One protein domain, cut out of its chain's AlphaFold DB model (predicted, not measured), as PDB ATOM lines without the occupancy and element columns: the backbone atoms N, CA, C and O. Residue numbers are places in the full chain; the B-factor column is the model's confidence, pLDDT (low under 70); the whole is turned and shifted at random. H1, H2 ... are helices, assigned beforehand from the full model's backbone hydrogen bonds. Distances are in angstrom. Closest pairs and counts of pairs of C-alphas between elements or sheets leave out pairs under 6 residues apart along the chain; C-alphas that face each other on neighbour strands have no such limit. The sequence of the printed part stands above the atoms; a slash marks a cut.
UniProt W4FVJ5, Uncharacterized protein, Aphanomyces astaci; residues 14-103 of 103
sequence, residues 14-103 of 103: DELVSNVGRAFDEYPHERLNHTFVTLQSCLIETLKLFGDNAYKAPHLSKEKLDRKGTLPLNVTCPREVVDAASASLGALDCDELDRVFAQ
ATOM      1  N   ASP A  14      15.832 -21.385 -45.522       94.88
ATOM      2  CA  ASP A  14      16.238 -22.672 -46.105       94.88
ATOM      3  C   ASP A  14      16.516 -23.723 -45.024       94.88
ATOM      4  O   ASP A  14      16.099 -24.878 -45.130       94.88
ATOM      5  N   GLU A  15      17.167 -23.312 -43.935       92.19
ATOM      6  CA  GLU A  15      17.407 -24.176 -42.782       92.19
ATOM      7  C   GLU A  15      16.098 -24.562 -42.082       92.19
ATOM      8  O   GLU A  15      15.938 -25.709 -41.668       92.19
ATOM      9  N   LEU A  16      15.130 -23.642 -41.990       92.50
ATOM     10  CA  LEU A  16      13.802 -23.944 -41.455       92.50
ATOM     11  C   LEU A  16      13.073 -24.978 -42.323       92.50
ATOM     12  O   LEU A  16      12.557 -25.957 -41.785       92.50
ATOM     13  N   VAL A  17      13.053 -24.790 -43.646       93.94
ATOM     14  CA  VAL A  17      12.413 -25.718 -44.593       93.94
ATOM     15  C   VAL A  17      13.051 -27.105 -44.502       93.94
ATOM     16  O   VAL A  17      12.339 -28.099 -44.361       93.94
ATOM     17  N   SER A  18      14.385 -27.172 -44.503       93.69
ATOM     18  CA  SER A  18      15.133 -28.426 -44.359       93.69
ATOM     19  C   SER A  18      14.828 -29.133 -43.034       93.69
ATOM     20  O   SER A  18      14.527 -30.329 -43.016       93.69
ATOM     21  N   ASN A  19      14.821 -28.394 -41.920       92.25
ATOM     22  CA  ASN A  19      14.519 -28.949 -40.600       92.25
ATOM     23  C   ASN A  19      13.086 -29.491 -40.509       92.25
ATOM     24  O   ASN A  19      12.877 -30.549 -39.918       92.25
ATOM     25  N   VAL A  20      12.105 -28.796 -41.094       91.31
ATOM     26  CA  VAL A  20      10.710 -29.263 -41.131       91.31
ATOM     27  C   VAL A  20      10.574 -30.524 -41.983       91.31
ATOM     28  O   VAL A  20       9.932 -31.471 -41.533       91.31
ATOM     29  N   GLY A  21      11.201 -30.567 -43.164       93.44
ATOM     30  CA  GLY A  21      11.192 -31.750 -44.031       93.44
ATOM     31  C   GLY A  21      11.770 -32.977 -43.325       93.44
ATOM     32  O   GLY A  21      11.112 -34.007 -43.222       93.44
ATOM     33  N   ARG A  22      12.942 -32.824 -42.700       91.94
ATOM     34  CA  ARG A  22      13.545 -33.889 -41.891       91.94
ATOM     35  C   ARG A  22      12.666 -34.325 -40.727       91.94
ATOM     36  O   ARG A  22      12.522 -35.514 -40.485       91.94
ATOM     37  N   ALA A  23      12.078 -33.377 -39.997       89.81
ATOM     38  CA  ALA A  23      11.203 -33.700 -38.876       89.81
ATOM     39  C   ALA A  23       9.949 -34.463 -39.317       89.81
ATOM     40  O   ALA A  23       9.437 -35.261 -38.537       89.81
ATOM     41  N   PHE A  24       9.456 -34.213 -40.533       89.19
ATOM     42  CA  PHE A  24       8.361 -34.964 -41.134       89.19
ATOM     43  C   PHE A  24       8.791 -36.394 -41.484       89.19
ATOM     44  O   PHE A  24       8.138 -37.336 -41.040       89.19
ATOM     45  N   ASP A  25       9.912 -36.558 -42.193       90.75
ATOM     46  CA  ASP A  25      10.426 -37.870 -42.612       90.75
ATOM     47  C   ASP A  25      10.842 -38.752 -41.421       90.75
ATOM     48  O   ASP A  25      10.629 -39.963 -41.422       90.75
ATOM     49  N   GLU A  26      11.424 -38.149 -40.382       90.25
ATOM     50  CA  GLU A  26      11.863 -38.838 -39.162       90.25
ATOM     51  C   GLU A  26      10.701 -39.112 -38.179       90.25
ATOM     52  O   GLU A  26      10.901 -39.784 -37.161       90.25
ATOM     53  N   TYR A  27       9.491 -38.584 -38.417       86.31
ATOM     54  CA  TYR A  27       8.386 -38.734 -37.470       86.31
ATOM     55  C   TYR A  27       7.865 -40.184 -37.449       86.31
ATOM     56  O   TYR A  27       7.383 -40.680 -38.466       86.31
ATOM     57  N   PRO A  28       7.868 -40.874 -36.294       87.12
ATOM     58  CA  PRO A  28       7.456 -42.275 -36.229       87.12
ATOM     59  C   PRO A  28       5.948 -42.431 -36.472       87.12
ATOM     60  O   PRO A  28       5.121 -41.825 -35.776       87.12
ATOM     61  N   HIS A  29       5.587 -43.281 -37.434       82.94
ATOM     62  CA  HIS A  29       4.199 -43.540 -37.829       82.94
ATOM     63  C   HIS A  29       3.329 -44.044 -36.665       82.94
ATOM     64  O   HIS A  29       2.149 -43.701 -36.581       82.94
ATOM     65  N   GLU A  30       3.898 -44.780 -35.710       82.38
ATOM     66  CA  GLU A  30       3.178 -45.264 -34.526       82.38
ATOM     67  C   GLU A  30       2.688 -44.090 -33.661       82.38
ATOM     68  O   GLU A  30       1.545 -44.057 -33.191       82.38
ATOM     69  N   ARG A  31       3.513 -43.041 -33.519       84.81
ATOM     70  CA  ARG A  31       3.114 -41.822 -32.793       84.81
ATOM     71  C   ARG A  31       2.061 -41.023 -33.549       84.81
ATOM     72  O   ARG A  31       1.249 -40.335 -32.921       84.81
ATOM     73  N   LEU A  32       2.055 -41.118 -34.875       88.44
ATOM     74  CA  LEU A  32       1.039 -40.477 -35.697       88.44
ATOM     75  C   LEU A  32      -0.325 -41.127 -35.439       88.44
ATOM     76  O   LEU A  32      -1.286 -40.417 -35.140       88.44
ATOM     77  N   ASN A  33      -0.386 -42.462 -35.415       90.56
ATOM     78  CA  ASN A  33      -1.605 -43.190 -35.060       90.56
ATOM     79  C   ASN A  33      -2.105 -42.818 -33.651       90.56
ATOM     80  O   ASN A  33      -3.283 -42.524 -33.454       90.56
ATOM     81  N   HIS A  34      -1.203 -42.707 -32.668       93.25
ATOM     82  CA  HIS A  34      -1.571 -42.251 -31.321       93.25
ATOM     83  C   HIS A  34      -2.229 -40.862 -31.321       93.25
ATOM     84  O   HIS A  34      -3.135 -40.597 -30.519       93.25
ATOM     85  N   THR A  35      -1.762 -39.972 -32.194       92.38
ATOM     86  CA  THR A  35      -2.290 -38.613 -32.334       92.38
ATOM     87  C   THR A  35      -3.683 -38.641 -32.955       92.38
ATOM     88  O   THR A  35      -4.602 -38.054 -32.385       92.38
ATOM     89  N   PHE A  36      -3.879 -39.400 -34.040       93.69
ATOM     90  CA  PHE A  36      -5.185 -39.565 -34.685       93.69
ATOM     91  C   PHE A  36      -6.234 -40.182 -33.758       93.69
ATOM     92  O   PHE A  36      -7.319 -39.623 -33.612       93.69
ATOM     93  N   VAL A  37      -5.893 -41.261 -33.047       95.25
ATOM     94  CA  VAL A  37      -6.788 -41.890 -32.060       95.25
ATOM     95  C   VAL A  37      -7.182 -40.900 -30.959       95.25
ATOM     96  O   VAL A  37      -8.331 -40.874 -30.516       95.25
ATOM     97  N   THR A  38      -6.249 -40.048 -30.525       95.56
ATOM     98  CA  THR A  38      -6.553 -39.007 -29.530       95.56
ATOM     99  C   THR A  38      -7.513 -37.971 -30.097       95.56
ATOM    100  O   THR A  38      -8.505 -37.668 -29.443       95.56
ATOM    101  N   LEU A  39      -7.257 -37.471 -31.309       95.50
ATOM    102  CA  LEU A  39      -8.118 -36.491 -31.970       95.50
ATOM    103  C   LEU A  39      -9.546 -37.021 -32.132       95.50
ATOM    104  O   LEU A  39     -10.491 -36.356 -31.726       95.50
ATOM    105  N   GLN A  40      -9.701 -38.237 -32.653       96.38
ATOM    106  CA  GLN A  40     -11.009 -38.878 -32.809       96.38
ATOM    107  C   GLN A  40     -11.743 -39.019 -31.471       96.38
ATOM    108  O   GLN A  40     -12.946 -38.792 -31.395       96.38
ATOM    109  N   SER A  41     -11.019 -39.335 -30.397       96.12
ATOM    110  CA  SER A  41     -11.611 -39.425 -29.059       96.12
ATOM    111  C   SER A  41     -12.058 -38.066 -28.533       96.12
ATOM    112  O   SER A  41     -13.133 -37.968 -27.955       96.12
ATOM    113  N   CYS A  42     -11.268 -37.015 -28.760       96.44
ATOM    114  CA  CYS A  42     -11.664 -35.652 -28.426       96.44
ATOM    115  C   CYS A  42     -12.927 -35.232 -29.187       96.44
ATOM    116  O   CYS A  42     -13.826 -34.675 -28.574       96.44
ATOM    117  N   LEU A  43     -13.042 -35.565 -30.479       95.81
ATOM    118  CA  LEU A  43     -14.250 -35.284 -31.266       95.81
ATOM    119  C   LEU A  43     -15.494 -35.960 -30.672       95.81
ATOM    120  O   LEU A  43     -16.562 -35.356 -30.635       95.81
ATOM    121  N   ILE A  44     -15.360 -37.187 -30.160       96.75
ATOM    122  CA  ILE A  44     -16.459 -37.872 -29.462       96.75
ATOM    123  C   ILE A  44     -16.837 -37.125 -28.175       96.75
ATOM    124  O   ILE A  44     -18.021 -36.969 -27.894       96.75
ATOM    125  N   GLU A  45     -15.865 -36.644 -27.395       97.31
ATOM    126  CA  GLU A  45     -16.159 -35.845 -26.196       97.31
ATOM    127  C   GLU A  45     -16.818 -34.502 -26.531       97.31
ATOM    128  O   GLU A  45     -17.754 -34.101 -25.845       97.31
ATOM    129  N   THR A  46     -16.404 -33.845 -27.617       96.00
ATOM    130  CA  THR A  46     -17.073 -32.639 -28.125       96.00
ATOM    131  C   THR A  46     -18.536 -32.919 -28.466       96.00
ATOM    132  O   THR A  46     -19.409 -32.138 -28.096       96.00
ATOM    133  N   LEU A  47     -18.833 -34.049 -29.120       95.94
ATOM    134  CA  LEU A  47     -20.214 -34.432 -29.432       95.94
ATOM    135  C   LEU A  47     -21.048 -34.685 -28.168       95.94
ATOM    136  O   LEU A  47     -22.199 -34.263 -28.110       95.94
ATOM    137  N   LYS A  48     -20.470 -35.311 -27.135       95.44
ATOM    138  CA  LYS A  48     -21.148 -35.519 -25.840       95.44
ATOM    139  C   LYS A  48     -21.507 -34.213 -25.128       95.44
ATOM    140  O   LYS A  48     -22.414 -34.213 -24.304       95.44
ATOM    141  N   LEU A  49     -20.781 -33.136 -25.419       95.38
ATOM    142  CA  LEU A  49     -21.026 -31.799 -24.880       95.38
ATOM    143  C   LEU A  49     -21.652 -30.854 -25.914       95.38
ATOM    144  O   LEU A  49     -21.531 -29.640 -25.781       95.38
ATOM    145  N   PHE A  50     -22.294 -31.396 -26.953       93.50
ATOM    146  CA  PHE A  50     -23.036 -30.621 -27.952       93.50
ATOM    147  C   PHE A  50     -22.214 -29.502 -28.618       93.50
ATOM    148  O   PHE A  50     -22.737 -28.440 -28.942       93.50
ATOM    149  N   GLY A  51     -20.915 -29.740 -28.831       91.62
ATOM    150  CA  GLY A  51     -20.005 -28.779 -29.462       91.62
ATOM    151  C   GLY A  51     -19.118 -27.988 -28.498       91.62
ATOM    152  O   GLY A  51     -18.245 -27.256 -28.963       91.62
ATOM    153  N   ASP A  52     -19.280 -28.141 -27.181       92.94
ATOM    154  CA  ASP A  52     -18.406 -27.486 -26.203       92.94
ATOM    155  C   ASP A  52     -16.988 -28.100 -26.194       92.94
ATOM    156  O   ASP A  52     -16.767 -29.292 -26.437       92.94
ATOM    157  N   ASN A  53     -16.002 -27.267 -25.867       94.19
ATOM    158  CA  ASN A  53     -14.599 -27.624 -25.687       94.19
ATOM    159  C   ASN A  53     -14.220 -27.878 -24.218       94.19
ATOM    160  O   ASN A  53     -13.068 -28.205 -23.937       94.19
ATOM    161  N   ALA A  54     -15.163 -27.767 -23.279       95.31
ATOM    162  CA  ALA A  54     -14.959 -28.016 -21.849       95.31
ATOM    163  C   ALA A  54     -14.744 -29.505 -21.469       95.31
ATOM    164  O   ALA A  54     -14.939 -29.896 -20.315       95.31
ATOM    165  N   TYR A  55     -14.325 -30.354 -22.412       94.50
ATOM    166  CA  TYR A  55     -14.022 -31.760 -22.156       94.50
ATOM    167  C   TYR A  55     -12.585 -31.968 -21.662       94.50
ATOM    168  O   TYR A  55     -11.658 -31.209 -21.948       94.50
ATOM    169  N   LYS A  56     -12.372 -33.070 -20.938       94.00
ATOM    170  CA  LYS A  56     -11.028 -33.548 -20.595       94.00
ATOM    171  C   LYS A  56     -10.536 -34.483 -21.691       94.00
ATOM    172  O   LYS A  56     -11.258 -35.390 -22.092       94.00
ATOM    173  N   ALA A  57      -9.296 -34.297 -22.141       92.00
ATOM    174  CA  ALA A  57      -8.691 -35.163 -23.149       92.00
ATOM    175  C   ALA A  57      -8.703 -36.644 -22.694       92.00
ATOM    176  O   ALA A  57      -8.136 -36.955 -21.641       92.00
ATOM    177  N   PRO A  58      -9.306 -37.574 -23.463       91.94
ATOM    178  CA  PRO A  58      -9.405 -38.974 -23.055       91.94
ATOM    179  C   PRO A  58      -8.050 -39.694 -22.975       91.94
ATOM    180  O   PRO A  58      -7.248 -39.705 -23.917       91.94
ATOM    181  N   HIS A  59      -7.807 -40.390 -21.861       91.31
ATOM    182  CA  HIS A  59      -6.607 -41.205 -21.655       91.31
ATOM    183  C   HIS A  59      -6.839 -42.677 -22.037       91.31
ATOM    184  O   HIS A  59      -7.097 -43.522 -21.189       91.31
ATOM    185  N   LEU A  60      -6.678 -43.009 -23.319       90.00
ATOM    186  CA  LEU A  60      -6.944 -44.358 -23.858       90.00
ATOM    187  C   LEU A  60      -5.835 -45.412 -23.649       90.00
ATOM    188  O   LEU A  60      -5.845 -46.452 -24.299       90.00
ATOM    189  N   SER A  61      -4.827 -45.144 -22.811       92.50
ATOM    190  CA  SER A  61      -3.670 -46.045 -22.622       92.50
ATOM    191  C   SER A  61      -3.033 -46.528 -23.943       92.50
ATOM    192  O   SER A  61      -2.652 -47.693 -24.063       92.50
ATOM    193  N   LYS A  62      -2.919 -45.634 -24.936       93.62
ATOM    194  CA  LYS A  62      -2.542 -45.962 -26.325       93.62
ATOM    195  C   LYS A  62      -1.262 -46.792 -26.426       93.62
ATOM    196  O   LYS A  62      -1.277 -47.838 -27.052       93.62
ATOM    197  N   GLU A  63      -0.216 -46.414 -25.692       92.25
ATOM    198  CA  GLU A  63       1.057 -47.155 -25.636       92.25
ATOM    199  C   GLU A  63       0.897 -48.613 -25.180       92.25
ATOM    200  O   GLU A  63       1.584 -49.511 -25.664       92.25
ATOM    201  N   LYS A  64      -0.024 -48.873 -24.244       94.25
ATOM    202  CA  LYS A  64      -0.307 -50.226 -23.755       94.25
ATOM    203  C   LYS A  64      -1.061 -51.048 -24.798       94.25
ATOM    204  O   LYS A  64      -0.821 -52.249 -24.888       94.25
ATOM    205  N   LEU A  65      -1.987 -50.432 -25.532       93.81
ATOM    206  CA  LEU A  65      -2.728 -51.094 -26.611       93.81
ATOM    207  C   LEU A  65      -1.820 -51.377 -27.810       93.81
ATOM    208  O   LEU A  65      -1.880 -52.463 -28.375       93.81
ATOM    209  N   ASP A  66      -0.941 -50.437 -28.134       93.25
ATOM    210  CA  ASP A  66       0.004 -50.545 -29.241       93.25
ATOM    211  C   ASP A  66       1.036 -51.650 -28.988       93.25
ATOM    212  O   ASP A  66       1.209 -52.544 -29.809       93.25
ATOM    213  N   ARG A  67       1.590 -51.727 -27.766       94.00
ATOM    214  CA  ARG A  67       2.463 -52.844 -27.349       94.00
ATOM    215  C   ARG A  67       1.787 -54.217 -27.465       94.00
ATOM    216  O   ARG A  67       2.470 -55.225 -27.606       94.00
ATOM    217  N   LYS A  68       0.458 -54.270 -27.358       95.25
ATOM    218  CA  LYS A  68      -0.328 -55.502 -27.523       95.25
ATOM    219  C   LYS A  68      -0.724 -55.773 -28.978       95.25
ATOM    220  O   LYS A  68      -1.311 -56.818 -29.233       95.25
ATOM    221  N   GLY A  69      -0.451 -54.853 -29.903       92.56
ATOM    222  CA  GLY A  69      -0.913 -54.923 -31.289       92.56
ATOM    223  C   GLY A  69      -2.428 -54.750 -31.439       92.56
ATOM    224  O   GLY A  69      -2.994 -55.169 -32.441       92.56
ATOM    225  N   THR A  70      -3.105 -54.177 -30.437       94.38
ATOM    226  CA  THR A  70      -4.573 -54.040 -30.402       94.38
ATOM    227  C   THR A  70      -5.038 -52.587 -30.436       94.38
ATOM    228  O   THR A  70      -6.193 -52.308 -30.113       94.38
ATOM    229  N   LEU A  71      -4.150 -51.634 -30.732       93.62
ATOM    230  CA  LEU A  71      -4.545 -50.238 -30.878       93.62
ATOM    231  C   LEU A  71      -5.350 -50.079 -32.181       93.62
ATOM    232  O   LEU A  71      -4.831 -50.406 -33.248       93.62
ATOM    233  N   PRO A  72      -6.601 -49.592 -32.129       91.25
ATOM    234  CA  PRO A  72      -7.384 -49.389 -33.337       91.25
ATOM    235  C   PRO A  72      -6.806 -48.246 -34.177       91.25
ATOM    236  O   PRO A  72      -6.269 -47.281 -33.637       91.25
ATOM    237  N   LEU A  73      -6.975 -48.329 -35.497       90.38
ATOM    238  CA  LEU A  73      -6.678 -47.219 -36.414       90.38
ATOM    239  C   LEU A  73      -7.726 -46.104 -36.318       90.38
ATOM    240  O   LEU A  73      -7.413 -44.938 -36.528       90.38
ATOM    241  N   ASN A  74      -8.973 -46.472 -36.005       92.75
ATOM    242  CA  ASN A  74     -10.091 -45.547 -35.873       92.75
ATOM    243  C   ASN A  74     -10.918 -45.852 -34.623       92.75
ATOM    244  O   ASN A  74     -11.235 -47.010 -34.344       92.75
ATOM    245  N   VAL A  75     -11.315 -44.811 -33.896       93.50
ATOM    246  CA  VAL A  75     -12.250 -44.909 -32.771       93.50
ATOM    247  C   VAL A  75     -13.681 -44.881 -33.300       93.50
ATOM    248  O   VAL A  75     -14.030 -44.062 -34.146       93.50
ATOM    249  N   THR A  76     -14.525 -45.783 -32.800       94.56
ATOM    250  CA  THR A  76     -15.950 -45.812 -33.150       94.56
ATOM    251  C   THR A  76     -16.723 -44.863 -32.241       94.56
ATOM    252  O   THR A  76     -16.658 -44.991 -31.018       94.56
ATOM    253  N   CYS A  77     -17.465 -43.927 -32.832       95.56
ATOM    254  CA  CYS A  77     -18.396 -43.085 -32.088       95.56
ATOM    255  C   CYS A  77     -19.658 -43.894 -31.736       95.56
ATOM    256  O   CYS A  77     -20.253 -44.490 -32.640       95.56
ATOM    257  N   PRO A  78     -20.085 -43.942 -30.461       96.25
ATOM    258  CA  PRO A  78     -21.351 -44.568 -30.098       96.25
ATOM    259  C   PRO A  78     -22.522 -43.875 -30.802       96.25
ATOM    260  O   PRO A  78     -22.613 -42.649 -30.796       96.25
ATOM    261  N   ARG A  79     -23.440 -44.661 -31.372       96.75
ATOM    262  CA  ARG A  79     -24.608 -44.137 -32.101       96.75
ATOM    263  C   ARG A  79     -25.435 -43.170 -31.252       96.75
ATOM    264  O   ARG A  79     -25.783 -42.103 -31.728       96.75
ATOM    265  N   GLU A  80     -25.640 -43.500 -29.981       97.19
ATOM    266  CA  GLU A  80     -26.383 -42.671 -29.024       97.19
ATOM    267  C   GLU A  80     -25.804 -41.255 -28.878       97.19
ATOM    268  O   GLU A  80     -26.554 -40.296 -28.734       97.19
ATOM    269  N   VAL A  81     -24.475 -41.109 -28.953       96.50
ATOM    270  CA  VAL A  81     -23.807 -39.800 -28.872       96.50
ATOM    271  C   VAL A  81     -24.110 -38.967 -30.114       96.50
ATOM    272  O   VAL A  81     -24.375 -37.774 -30.001       96.50
ATOM    273  N   VAL A  82     -24.093 -39.594 -31.293       95.50
ATOM    274  CA  VAL A  82     -24.438 -38.922 -32.552       95.50
ATOM    275  C   VAL A  82     -25.907 -38.526 -32.552       95.50
ATOM    276  O   VAL A  82     -26.215 -37.370 -32.817       95.50
ATOM    277  N   ASP A  83     -26.798 -39.449 -32.196       96.75
ATOM    278  CA  ASP A  83     -28.241 -39.210 -32.191       96.75
ATOM    279  C   ASP A  83     -28.610 -38.078 -31.217       96.75
ATOM    280  O   ASP A  83     -29.365 -37.175 -31.577       96.75
ATOM    281  N   ALA A  84     -28.025 -38.066 -30.013       95.69
ATOM    282  CA  ALA A  84     -28.227 -36.994 -29.040       95.69
ATOM    283  C   ALA A  84     -27.709 -35.642 -29.554       95.69
ATOM    284  O   ALA A  84     -28.402 -34.629 -29.433       95.69
ATOM    285  N   ALA A  85     -26.513 -35.614 -30.150       94.19
ATOM    286  CA  ALA A  85     -25.942 -34.389 -30.701       94.19
ATOM    287  C   ALA A  85     -26.774 -33.839 -31.870       94.19
ATOM    288  O   ALA A  85     -27.065 -32.645 -31.914       94.19
ATOM    289  N   SER A  86     -27.212 -34.708 -32.783       93.31
ATOM    290  CA  SER A  86     -28.090 -34.341 -33.895       93.31
ATOM    291  C   SER A  86     -29.447 -33.826 -33.418       93.31
ATOM    292  O   SER A  86     -29.932 -32.832 -33.953       93.31
ATOM    293  N   ALA A  87     -30.041 -34.449 -32.396       93.56
ATOM    294  CA  ALA A  87     -31.292 -33.973 -31.810       93.56
ATOM    295  C   ALA A  87     -31.140 -32.578 -31.182       93.56
ATOM    296  O   ALA A  87     -31.991 -31.717 -31.396       93.56
ATOM    297  N   SER A  88     -30.042 -32.330 -30.456       90.25
ATOM    298  CA  SER A  88     -29.770 -31.011 -29.873       90.25
ATOM    299  C   SER A  88     -29.561 -29.935 -30.939       90.25
ATOM    300  O   SER A  88     -30.027 -28.818 -30.749       90.25
ATOM    301  N   LEU A  89     -28.883 -30.252 -32.047       88.06
ATOM    302  CA  LEU A  89     -28.722 -29.313 -33.162       88.06
ATOM    303  C   LEU A  89     -30.073 -28.969 -33.800       88.06
ATOM    304  O   LEU A  89     -30.375 -27.796 -33.981       88.06
ATOM    305  N   GLY A  90     -30.920 -29.972 -34.050       88.19
ATOM    306  CA  GLY A  90     -32.254 -29.737 -34.607       88.19
ATOM    307  C   GLY A  90     -33.166 -28.905 -33.696       88.19
ATOM    308  O   GLY A  90     -33.991 -28.144 -34.190       88.19
ATOM    309  N   ALA A  91     -33.017 -29.012 -32.371       83.62
ATOM    310  CA  ALA A  91     -33.766 -28.182 -31.428       83.62
ATOM    311  C   ALA A  91     -33.331 -26.706 -31.464       83.62
ATOM    312  O   ALA A  91     -34.185 -25.826 -31.414       83.62
ATOM    313  N   LEU A  92     -32.027 -26.436 -31.602       76.12
ATOM    314  CA  LEU A  92     -31.510 -25.070 -31.744       76.12
ATOM    315  C   LEU A  92     -32.047 -24.397 -33.011       76.12
ATOM    316  O   LEU A  92     -32.428 -23.232 -32.957       76.12
ATOM    317  N   ASP A  93     -32.131 -25.138 -34.118       75.25
ATOM    318  CA  ASP A  93     -32.684 -24.626 -35.374       75.25
ATOM    319  C   ASP A  93     -34.174 -24.261 -35.235       75.25
ATOM    320  O   ASP A  93     -34.610 -23.232 -35.753       75.25
ATOM    321  N   CYS A  94     -34.958 -25.059 -34.498       70.56
ATOM    322  CA  CYS A  94     -36.354 -24.735 -34.180       70.56
ATOM    323  C   CYS A  94     -36.472 -23.492 -33.282       70.56
ATOM    324  O   CYS A  94     -37.261 -22.600 -33.587       70.56
ATOM    325  N   ASP A  95     -35.667 -23.401 -32.218       73.94
ATOM    326  CA  ASP A  95     -35.675 -22.260 -31.293       73.94
ATOM    327  C   ASP A  95     -35.249 -20.949 -31.986       73.94
ATOM    328  O   ASP A  95     -35.785 -19.877 -31.691       73.94
ATOM    329  N   GLU A  96     -34.277 -21.009 -32.901       76.50
ATOM    330  CA  GLU A  96     -33.838 -19.877 -33.725       76.50
ATOM    331  C   GLU A  96     -34.970 -19.418 -34.659       76.50
ATOM    332  O   GLU A  96     -35.273 -18.225 -34.719       76.50
ATOM    333  N   LEU A  97     -35.647 -20.355 -35.336       68.31
ATOM    334  CA  LEU A  97     -36.797 -20.057 -36.197       68.31
ATOM    335  C   LEU A  97     -37.942 -19.417 -35.402       68.31
ATOM    336  O   LEU A  97     -38.457 -18.379 -35.819       68.31
ATOM    337  N   ASP A  98     -38.300 -19.964 -34.240       73.44
ATOM    338  CA  ASP A  98     -39.351 -19.407 -33.380       73.44
ATOM    339  C   ASP A  98     -39.017 -17.981 -32.916       73.44
ATOM    340  O   ASP A  98     -39.889 -17.113 -32.884       73.44
ATOM    341  N   ARG A  99     -37.745 -17.690 -32.616       75.12
ATOM    342  CA  ARG A  99     -37.294 -16.330 -32.272       75.12
ATOM    343  C   ARG A  99     -37.347 -15.369 -33.453       75.12
ATOM    344  O   ARG A  99     -37.682 -14.203 -33.251       75.12
ATOM    345  N   VAL A 100     -37.004 -15.832 -34.654       73.50
ATOM    346  CA  VAL A 100     -37.063 -15.029 -35.885       73.50
ATOM    347  C   VAL A 100     -38.510 -14.705 -36.259       73.50
ATOM    348  O   VAL A 100     -38.781 -13.585 -36.675       73.50
ATOM    349  N   PHE A 101     -39.445 -15.643 -36.081       69.00
ATOM    350  CA  PHE A 101     -40.864 -15.433 -36.395       69.00
ATOM    351  C   PHE A 101     -41.671 -14.752 -35.276       69.00
ATOM    352  O   PHE A 101     -42.823 -14.383 -35.502       69.00
ATOM    353  N   ALA A 102     -41.092 -14.579 -34.083       69.81
ATOM    354  CA  ALA A 102     -41.694 -13.844 -32.967       69.81
ATOM    355  C   ALA A 102     -41.334 -12.338 -32.924       69.81
ATOM    356  O   ALA A 102     -41.777 -11.648 -32.002       69.81
ATOM    357  N   GLN A 103     -40.542 -11.834 -33.883       50.53
ATOM    358  CA  GLN A 103     -40.234 -10.406 -34.096       50.53
ATOM    359  C   GLN A 103     -41.026  -9.841 -35.276       50.53
ATOM    360  O   GLN A 103     -41.408  -8.651 -35.189       50.53
TER     361      GLN A 103
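AT A GLANCE: This is residues 14 to 103 of the 103 residues of an uncharacterized protein of Aphanomyces astaci (UniProt W4FVJ5). The longest helix, H4, makes a corner with the last residues of H2, and its residues 90 to 101 stick out as an arm. H1 sticks out as a second arm from the other end of H2, while short H3 lies near H2 between two long links. The printed part has 90 residues with four named helices, H1 to H4, and no named strand: all helix, extended, with a radius of gyration of the C-alphas of 19.8 A and spans of 60 by 41 by 18 A.

IN THESE COORDINATES: H4, residues 79 to 101, is 33.3 A long and ends at C-alpha 101 (-40.864, -15.433, -36.395). H2, residues 29 to 48, is 29.2 A. H1, residues 14 to 25, begins at C-alpha 14 (16.238, -22.672, -46.105). H3 is residues 62 to 67.

HOW THE PARTS SIT: H4, with residues 81 to 85 alone, touches residues 44 to 48 of H2; the closest C-alphas, of Leu 47 and Ala 85, are 5.9 A apart. They run the same way at a steep tilt of 48 degrees. H2 and H3 are close but not clearly touching, the closest C-alphas, of His 34 and Lys 62, being 6.3 A apart. H1 is apart from H2, H3 and H4. In H1, H2, H3 and H4 every O i to N i+4 pair is within hydrogen-bond range.

THE WHOLE: The farthest C-alphas, of Glu 15 and Ala 102, are 60.8 A apart. The printed part has no cut. Links H2 to H3 and H3 to H4 are long. Residue 97 and residues 101 to 103 have pLDDT under 70.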